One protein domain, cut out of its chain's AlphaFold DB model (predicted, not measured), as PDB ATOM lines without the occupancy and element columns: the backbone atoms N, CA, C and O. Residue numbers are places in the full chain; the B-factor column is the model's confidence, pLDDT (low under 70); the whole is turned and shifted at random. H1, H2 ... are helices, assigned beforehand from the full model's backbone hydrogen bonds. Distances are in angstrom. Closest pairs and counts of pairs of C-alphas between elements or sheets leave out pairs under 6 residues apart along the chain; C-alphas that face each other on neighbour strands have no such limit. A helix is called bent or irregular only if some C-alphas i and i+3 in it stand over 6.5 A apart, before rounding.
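This is residues 3 to 52 of the 115 residues of the protein "Tyr recombinase domain-containing protein" of Paracoccus alkanivorans (UniProt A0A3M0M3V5). The printed part is an open, flat C shape: two helices, H1 and H2, make its two arms, and a long link, residues 18 to 35, makes the back between them. The gap between the arms is empty, and residues 3 to 10 of H1 and residues 40 to 52, of which 40 to 50 belong to H2, stand free. The printed part has 50 residues, with two named helices in the order H1, H2 and no named strand, and its class is all helix. It is loose, with a radius of gyration of the C-alphas of 13.5 A, and spans 32 by 32 by 12 A.

H1 is residues 3 to 17, 21.3 A from first to last C-alpha, and begins with C-alpha 3 at (47.850, 67.429, 86.230). Its last C-alpha, that of Ser 17, is at (48.511, 55.634, 68.447). H2 is residues 36 to 50, 20.4 A long from first to last C-alpha, and ends with C-alpha 50 at (70.171, 69.347, 87.279). H2 is irregular, but only just: C-alphas 45 and 48 are 6.7 A apart.

H1 and H2 are apart, with no C-alpha of the one within 8 A of the other. Of the O i to N i+4 pairs, 10 of 11 in H1 and 9 of 11 in H2 are within hydrogen-bond range.

The two C-alphas farthest apart are those of Gly 19 and Gly 52, at 37.0 A. The first and last printed C-alphas, those of Gly 3 and Gly 52, are 24.6 A apart. The link from H1 to H2 is long, with 18 residues. The printed part has no cut. The mean pLDDT of the printed part is 89.7, and residues 3 to 5 are under 70.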
ATOM      1  N   GLY A   3      46.973  67.083  87.362       56.34
ATOM      2  CA  GLY A   3      47.850  67.429  86.230       56.34
ATOM      3  C   GLY A   3      48.853  66.340  85.821       56.34
ATOM      4  O   GLY A   3      49.125  66.169  84.638       56.34
ATOM      5  N   CYS A   4      49.409  65.590  86.779       58.47
ATOM      6  CA  CYS A   4      50.492  64.637  86.501       58.47
ATOM      7  C   CYS A   4      49.985  63.310  85.911       58.47
ATOM      8  O   CYS A   4      50.534  62.828  84.925       58.47
ATOM      9  N   LEU A   5      48.880  62.768  86.443       60.81
ATOM     10  CA  LEU A   5      48.281  61.525  85.942       60.81
ATOM     11  C   LEU A   5      47.792  61.668  84.491       60.81
ATOM     12  O   LEU A   5      48.001  60.772  83.678       60.81
ATOM     13  N   LYS A   6      47.219  62.832  84.144       74.25
ATOM     14  CA  LYS A   6      46.811  63.146  82.767       74.25
ATOM     15  C   LYS A   6      47.988  63.092  81.792       74.25
ATOM     16  O   LYS A   6      47.831  62.551  80.708       74.25
ATOM     17  N   ARG A   7      49.171  63.575  82.195       83.12
ATOM     18  CA  ARG A   7      50.377  63.545  81.350       83.12
ATOM     19  C   ARG A   7      50.878  62.130  81.075       83.12
ATOM     20  O   ARG A   7      51.273  61.846  79.954       83.12
ATOM     21  N   VAL A   8      50.845  61.242  82.070       86.19
ATOM     22  CA  VAL A   8      51.282  59.848  81.872       86.19
ATOM     23  C   VAL A   8      50.326  59.106  80.942       86.19
ATOM     24  O   VAL A   8      50.779  58.440  80.020       86.19
ATOM     25  N   LEU A   9      49.014  59.243  81.149       90.44
ATOM     26  CA  LEU A   9      48.023  58.589  80.291       90.44
ATOM     27  C   LEU A   9      48.052  59.137  78.861       90.44
ATOM     28  O   LEU A   9      47.988  58.360  77.917       90.44
ATOM     29  N   GLN A  10      48.234  60.450  78.700       92.81
ATOM     30  CA  GLN A  10      48.447  61.060  77.389       92.81
ATOM     31  C   GLN A  10      49.691  60.481  76.701       92.81
ATOM     32  O   GLN A  10      49.613  60.074  75.548       92.81
ATOM     33  N   PHE A  11      50.814  60.376  77.415       91.75
ATOM     34  CA  PHE A  11      52.033  59.780  76.872       91.75
ATOM     35  C   PHE A  11      51.825  58.321  76.432       91.75
ATOM     36  O   PHE A  11      52.334  57.913  75.393       91.75
ATOM     37  N   VAL A  12      51.068  57.527  77.199       92.94
ATOM     38  CA  VAL A  12      50.722  56.146  76.816       92.94
ATOM     39  C   VAL A  12      49.916  56.131  75.517       92.94
ATOM     40  O   VAL A  12      50.253  55.371  74.609       92.94
ATOM     41  N   GLU A  13      48.900  56.986  75.408       92.81
ATOM     42  CA  GLU A  13      48.043  57.073  74.220       92.81
ATOM     43  C   GLU A  13      48.828  57.511  72.976       92.81
ATOM     44  O   GLU A  13      48.700  56.918  71.906       92.81
ATOM     45  N   GLU A  14      49.712  58.499  73.115       93.19
ATOM     46  CA  GLU A  14      50.597  58.956  72.036       93.19
ATOM     47  C   GLU A  14      51.511  57.828  71.534       93.19
ATOM     48  O   GLU A  14      51.694  57.647  70.329       93.19
ATOM     49  N   ARG A  15      52.063  57.013  72.442       93.88
ATOM     50  CA  ARG A  15      52.897  55.862  72.058       93.88
ATOM     51  C   ARG A  15      52.080  54.767  71.379       93.88
ATOM     52  O   ARG A  15      52.561  54.174  70.413       93.88
ATOM     53  N   HIS A  16      50.865  54.521  71.861       90.81
ATOM     54  CA  HIS A  16      49.983  53.497  71.314       90.81
ATOM     55  C   HIS A  16      49.469  53.876  69.916       90.81
ATOM     56  O   HIS A  16      49.625  53.099  68.974       90.81
ATOM     57  N   SER A  17      48.953  55.097  69.748       93.62
ATOM     58  CA  SER A  17      48.511  55.634  68.447       93.62
ATOM     59  C   SER A  17      49.653  55.755  67.432       93.62
ATOM     60  O   SER A  17      49.440  55.551  66.240       93.62
ATOM     61  N   GLY A  18      50.885  55.988  67.897       90.75
ATOM     62  CA  GLY A  18      52.095  55.943  67.074       90.75
ATOM     63  C   GLY A  18      52.587  54.533  66.704       90.75
ATOM     64  O   GLY A  18      53.681  54.407  66.155       90.75
ATOM     65  N   GLY A  19      51.847  53.466  67.036       92.75
ATOM     66  CA  GLY A  19      52.183  52.080  66.678       92.75
ATOM     67  C   GLY A  19      53.352  51.470  67.464       92.75
ATOM     68  O   GLY A  19      53.871  50.414  67.090       92.75
ATOM     69  N   SER A  20      53.795  52.106  68.554       91.25
ATOM     70  CA  SER A  20      54.904  51.591  69.363       91.25
ATOM     71  C   SER A  20      54.459  50.417  70.238       91.25
ATOM     72  O   SER A  20      53.559  50.541  71.059       91.25
ATOM     73  N   GLN A  21      55.173  49.294  70.149       90.31
ATOM     74  CA  GLN A  21      54.948  48.112  71.001       90.31
ATOM     75  C   GLN A  21      55.497  48.271  72.432       90.31
ATOM     76  O   GLN A  21      55.260  47.436  73.302       90.31
ATOM     77  N   ARG A  22      56.292  49.318  72.687       90.81
ATOM     78  CA  ARG A  22      56.911  49.606  73.988       90.81
ATOM     79  C   ARG A  22      56.607  51.041  74.388       90.81
ATOM     80  O   ARG A  22      56.661  51.933  73.549       90.81
ATOM     81  N   LEU A  23      56.401  51.264  75.686       90.75
ATOM     82  CA  LEU A  23      56.147  52.599  76.235       90.75
ATOM     83  C   LEU A  23      57.365  53.534  76.097       90.75
ATOM     84  O   LEU A  23      57.218  54.733  75.885       90.75
ATOM     85  N   PHE A  24      58.578  52.976  76.164       90.56
ATOM     86  CA  PHE A  24      59.839  53.711  76.023       90.56
ATOM     87  C   PHE A  24      60.710  53.091  74.915       90.56
ATOM     88  O   PHE A  24      61.684  52.392  75.215       90.56
ATOM     89  N   PRO A  25      60.369  53.291  73.629       88.62
ATOM     90  CA  PRO A  25      61.104  52.679  72.519       88.62
ATOM     91  C   PRO A  25      62.547  53.195  72.421       88.62
ATOM     92  O   PRO A  25      63.448  52.428  72.074       88.62
ATOM     93  N   ASP A  26      62.763  54.443  72.845       87.62
ATOM     94  CA  ASP A  26      64.044  55.161  72.841       87.62
ATOM     95  C   ASP A  26      65.025  54.660  73.919       87.62
ATOM     96  O   ASP A  26      66.147  55.152  74.035       87.62
ATOM     97  N   GLN A  27      64.617  53.680  74.733       88.94
ATOM     98  CA  GLN A  27      65.493  52.972  75.663       88.94
ATOM     99  C   GLN A  27      65.998  51.689  74.982       88.94
ATOM    100  O   GLN A  27      65.277  50.680  74.940       88.94
ATOM    101  N   PRO A  28      67.219  51.697  74.411       89.44
ATOM    102  CA  PRO A  28      67.765  50.514  73.767       89.44
ATOM    103  C   PRO A  28      68.097  49.430  74.793       89.44
ATOM    104  O   PRO A  28      68.448  49.706  75.945       89.44
ATOM    105  N   TRP A  29      68.002  48.180  74.347       91.81
ATOM    106  CA  TRP A  29      68.396  47.019  75.135       91.81
ATOM    107  C   TRP A  29      69.913  46.994  75.344       91.81
ATOM    108  O   TRP A  29      70.684  47.185  74.403       91.81
ATOM    109  N   CYS A  30      70.355  46.707  76.568       91.38
ATOM    110  CA  CYS A  30      71.749  46.408  76.873       91.38
ATOM    111  C   CYS A  30      71.888  44.926  77.258       91.38
ATOM    112  O   CYS A  30      71.242  44.516  78.219       91.38
ATOM    113  N   PRO A  31      72.776  44.137  76.624       92.12
ATOM    114  CA  PRO A  31      72.933  42.714  76.947       92.12
ATOM    115  C   PRO A  31      73.215  42.422  78.428       92.12
ATOM    116  O   PRO A  31      72.728  41.439  78.966       92.12
ATOM    117  N   LYS A  32      73.974  43.295  79.103       90.19
ATOM    118  CA  LYS A  32      74.365  43.103  80.508       90.19
ATOM    119  C   LYS A  32      73.285  43.532  81.509       90.19
ATOM    120  O   LYS A  32      73.178  42.944  82.573       90.19
ATOM    121  N   ASN A  33      72.528  44.582  81.188       86.38
ATOM    122  CA  ASN A  33      71.706  45.322  82.158       86.38
ATOM    123  C   ASN A  33      70.259  45.569  81.674       86.38
ATOM    124  O   ASN A  33      69.539  46.391  82.246       86.38
ATOM    125  N   GLY A  34      69.852  44.919  80.582       90.81
ATOM    126  CA  GLY A  34      68.545  45.064  79.952       90.81
ATOM    127  C   GLY A  34      68.196  46.506  79.571       90.81
ATOM    128  O   GLY A  34      69.065  47.311  79.228       90.81
ATOM    129  N   TYR A  35      66.908  46.845  79.653       90.50
ATOM    130  CA  TYR A  35      66.387  48.188  79.356       90.50
ATOM    131  C   TYR A  35      66.654  49.227  80.462       90.50
ATOM    132  O   TYR A  35      66.532  50.427  80.223       90.50
ATOM    133  N   GLY A  36      67.038  48.805  81.674       87.62
ATOM    134  CA  GLY A  36      67.158  49.699  82.836       87.62
ATOM    135  C   GLY A  36      68.424  50.562  82.863       87.62
ATOM    136  O   GLY A  36      68.462  51.587  83.546       87.62
ATOM    137  N   ARG A  37      69.466  50.183  82.110       90.38
ATOM    138  CA  ARG A  37      70.778  50.857  82.139       90.38
ATOM    139  C   ARG A  37      70.685  52.352  81.860       90.38
ATOM    140  O   ARG A  37      71.303  53.153  82.558       90.38
ATOM    141  N   ASN A  38      69.960  52.715  80.809       91.06
ATOM    142  CA  ASN A  38      69.955  54.083  80.313       91.06
ATOM    143  C   ASN A  38      69.078  54.991  81.176       91.06
ATOM    144  O   ASN A  38      69.490  56.113  81.452       91.06
ATOM    145  N   ALA A  39      67.966  54.478  81.708       91.56
ATOM    146  CA  ALA A  39      67.179  55.173  82.725       91.56
ATOM    147  C   ALA A  39      68.022  55.487  83.974       91.56
ATOM    148  O   ALA A  39      68.045  56.626  84.437       91.56
ATOM    149  N   GLY A  40      68.790  54.505  84.467       92.94
ATOM    150  CA  GLY A  40      69.691  54.703  85.604       92.94
ATOM    151  C   GLY A  40      70.781  55.746  85.336       92.94
ATOM    152  O   GLY A  40      71.028  56.608  86.178       92.94
ATOM    153  N   ARG A  41      71.407  55.714  84.151       93.19
ATOM    154  CA  ARG A  41      72.397  56.729  83.743       93.19
ATOM    155  C   ARG A  41      71.789  58.115  83.635       93.19
ATOM    156  O   ARG A  41      72.314  59.043  84.231       93.19
ATOM    157  N   TRP A  42      70.668  58.252  82.934       94.75
ATOM    158  CA  TRP A  42      69.969  59.529  82.811       94.75
ATOM    159  C   TRP A  42      69.626  60.112  84.187       94.75
ATOM    160  O   TRP A  42      69.916  61.277  84.448       94.75
ATOM    161  N   PHE A  43      69.103  59.293  85.102       95.81
ATOM    162  CA  PHE A  43      68.800  59.736  86.461       95.81
ATOM    163  C   PHE A  43      70.056  60.248  87.185       95.81
ATOM    164  O   PHE A  43      70.063  61.348  87.735       95.81
ATOM    165  N   ASN A  44      71.144  59.476  87.138       96.00
ATOM    166  CA  ASN A  44      72.369  59.759  87.884       96.00
ATOM    167  C   ASN A  44      73.237  60.876  87.296       96.00
ATOM    168  O   ASN A  44      73.926  61.561  88.054       96.00
ATOM    169  N   GLU A  45      73.275  60.996  85.972       96.00
ATOM    170  CA  GLU A  45      74.194  61.863  85.228       96.00
ATOM    171  C   GLU A  45      73.505  63.137  84.722       96.00
ATOM    172  O   GLU A  45      74.185  64.113  84.417       96.00
ATOM    173  N   ARG A  46      72.168  63.146  84.620       96.12
ATOM    174  CA  ARG A  46      71.398  64.302  84.132       96.12
ATOM    175  C   ARG A  46      70.443  64.837  85.186       96.12
ATOM    176  O   ARG A  46      70.561  66.001  85.551       96.12
ATOM    177  N   LEU A  47      69.536  64.000  85.695       96.75
ATOM    178  CA  LEU A  47      68.471  64.475  86.582       96.75
ATOM    179  C   LEU A  47      69.010  64.953  87.936       96.75
ATOM    180  O   LEU A  47      68.771  66.097  88.307       96.75
ATOM    181  N   LEU A  48      69.758  64.115  88.663       97.50
ATOM    182  CA  LEU A  48      70.283  64.493  89.982       97.50
ATOM    183  C   LEU A  48      71.179  65.746  89.940       97.50
ATOM    184  O   LEU A  48      70.974  66.618  90.784       97.50
ATOM    185  N   PRO A  49      72.129  65.898  88.987       97.62
ATOM    186  CA  PRO A  49      72.898  67.135  88.855       97.62
ATOM    187  C   PRO A  49      72.035  68.360  88.543       97.62
ATOM    188  O   PRO A  49      72.227  69.397  89.167       97.62
ATOM    189  N   ALA A  50      71.064  68.239  87.630       98.00
ATOM    190  CA  ALA A  50      70.171  69.347  87.279       98.00
ATOM    191  C   ALA A  50      69.313  69.817  88.465       98.00
ATOM    192  O   ALA A  50      68.952  70.988  88.534       98.00
ATOM    193  N   LEU A  51      69.011  68.919  89.404       97.25
ATOM    194  CA  LEU A  51      68.293  69.232  90.641       97.25
ATOM    195  C   LEU A  51      69.212  69.713  91.781       97.25
ATOM    196  O   LEU A  51      68.714  70.022  92.858       97.25
ATOM    197  N   GLY A  52      70.538  69.732  91.595       97.62
ATOM    198  CA  GLY A  52      71.490  70.026  92.676       97.62
ATOM    199  C   GLY A  52      71.542  68.945  93.765       97.62
ATOM    200  O   GLY A  52      71.995  69.200  94.874       97.62
TER     201      GLY A  52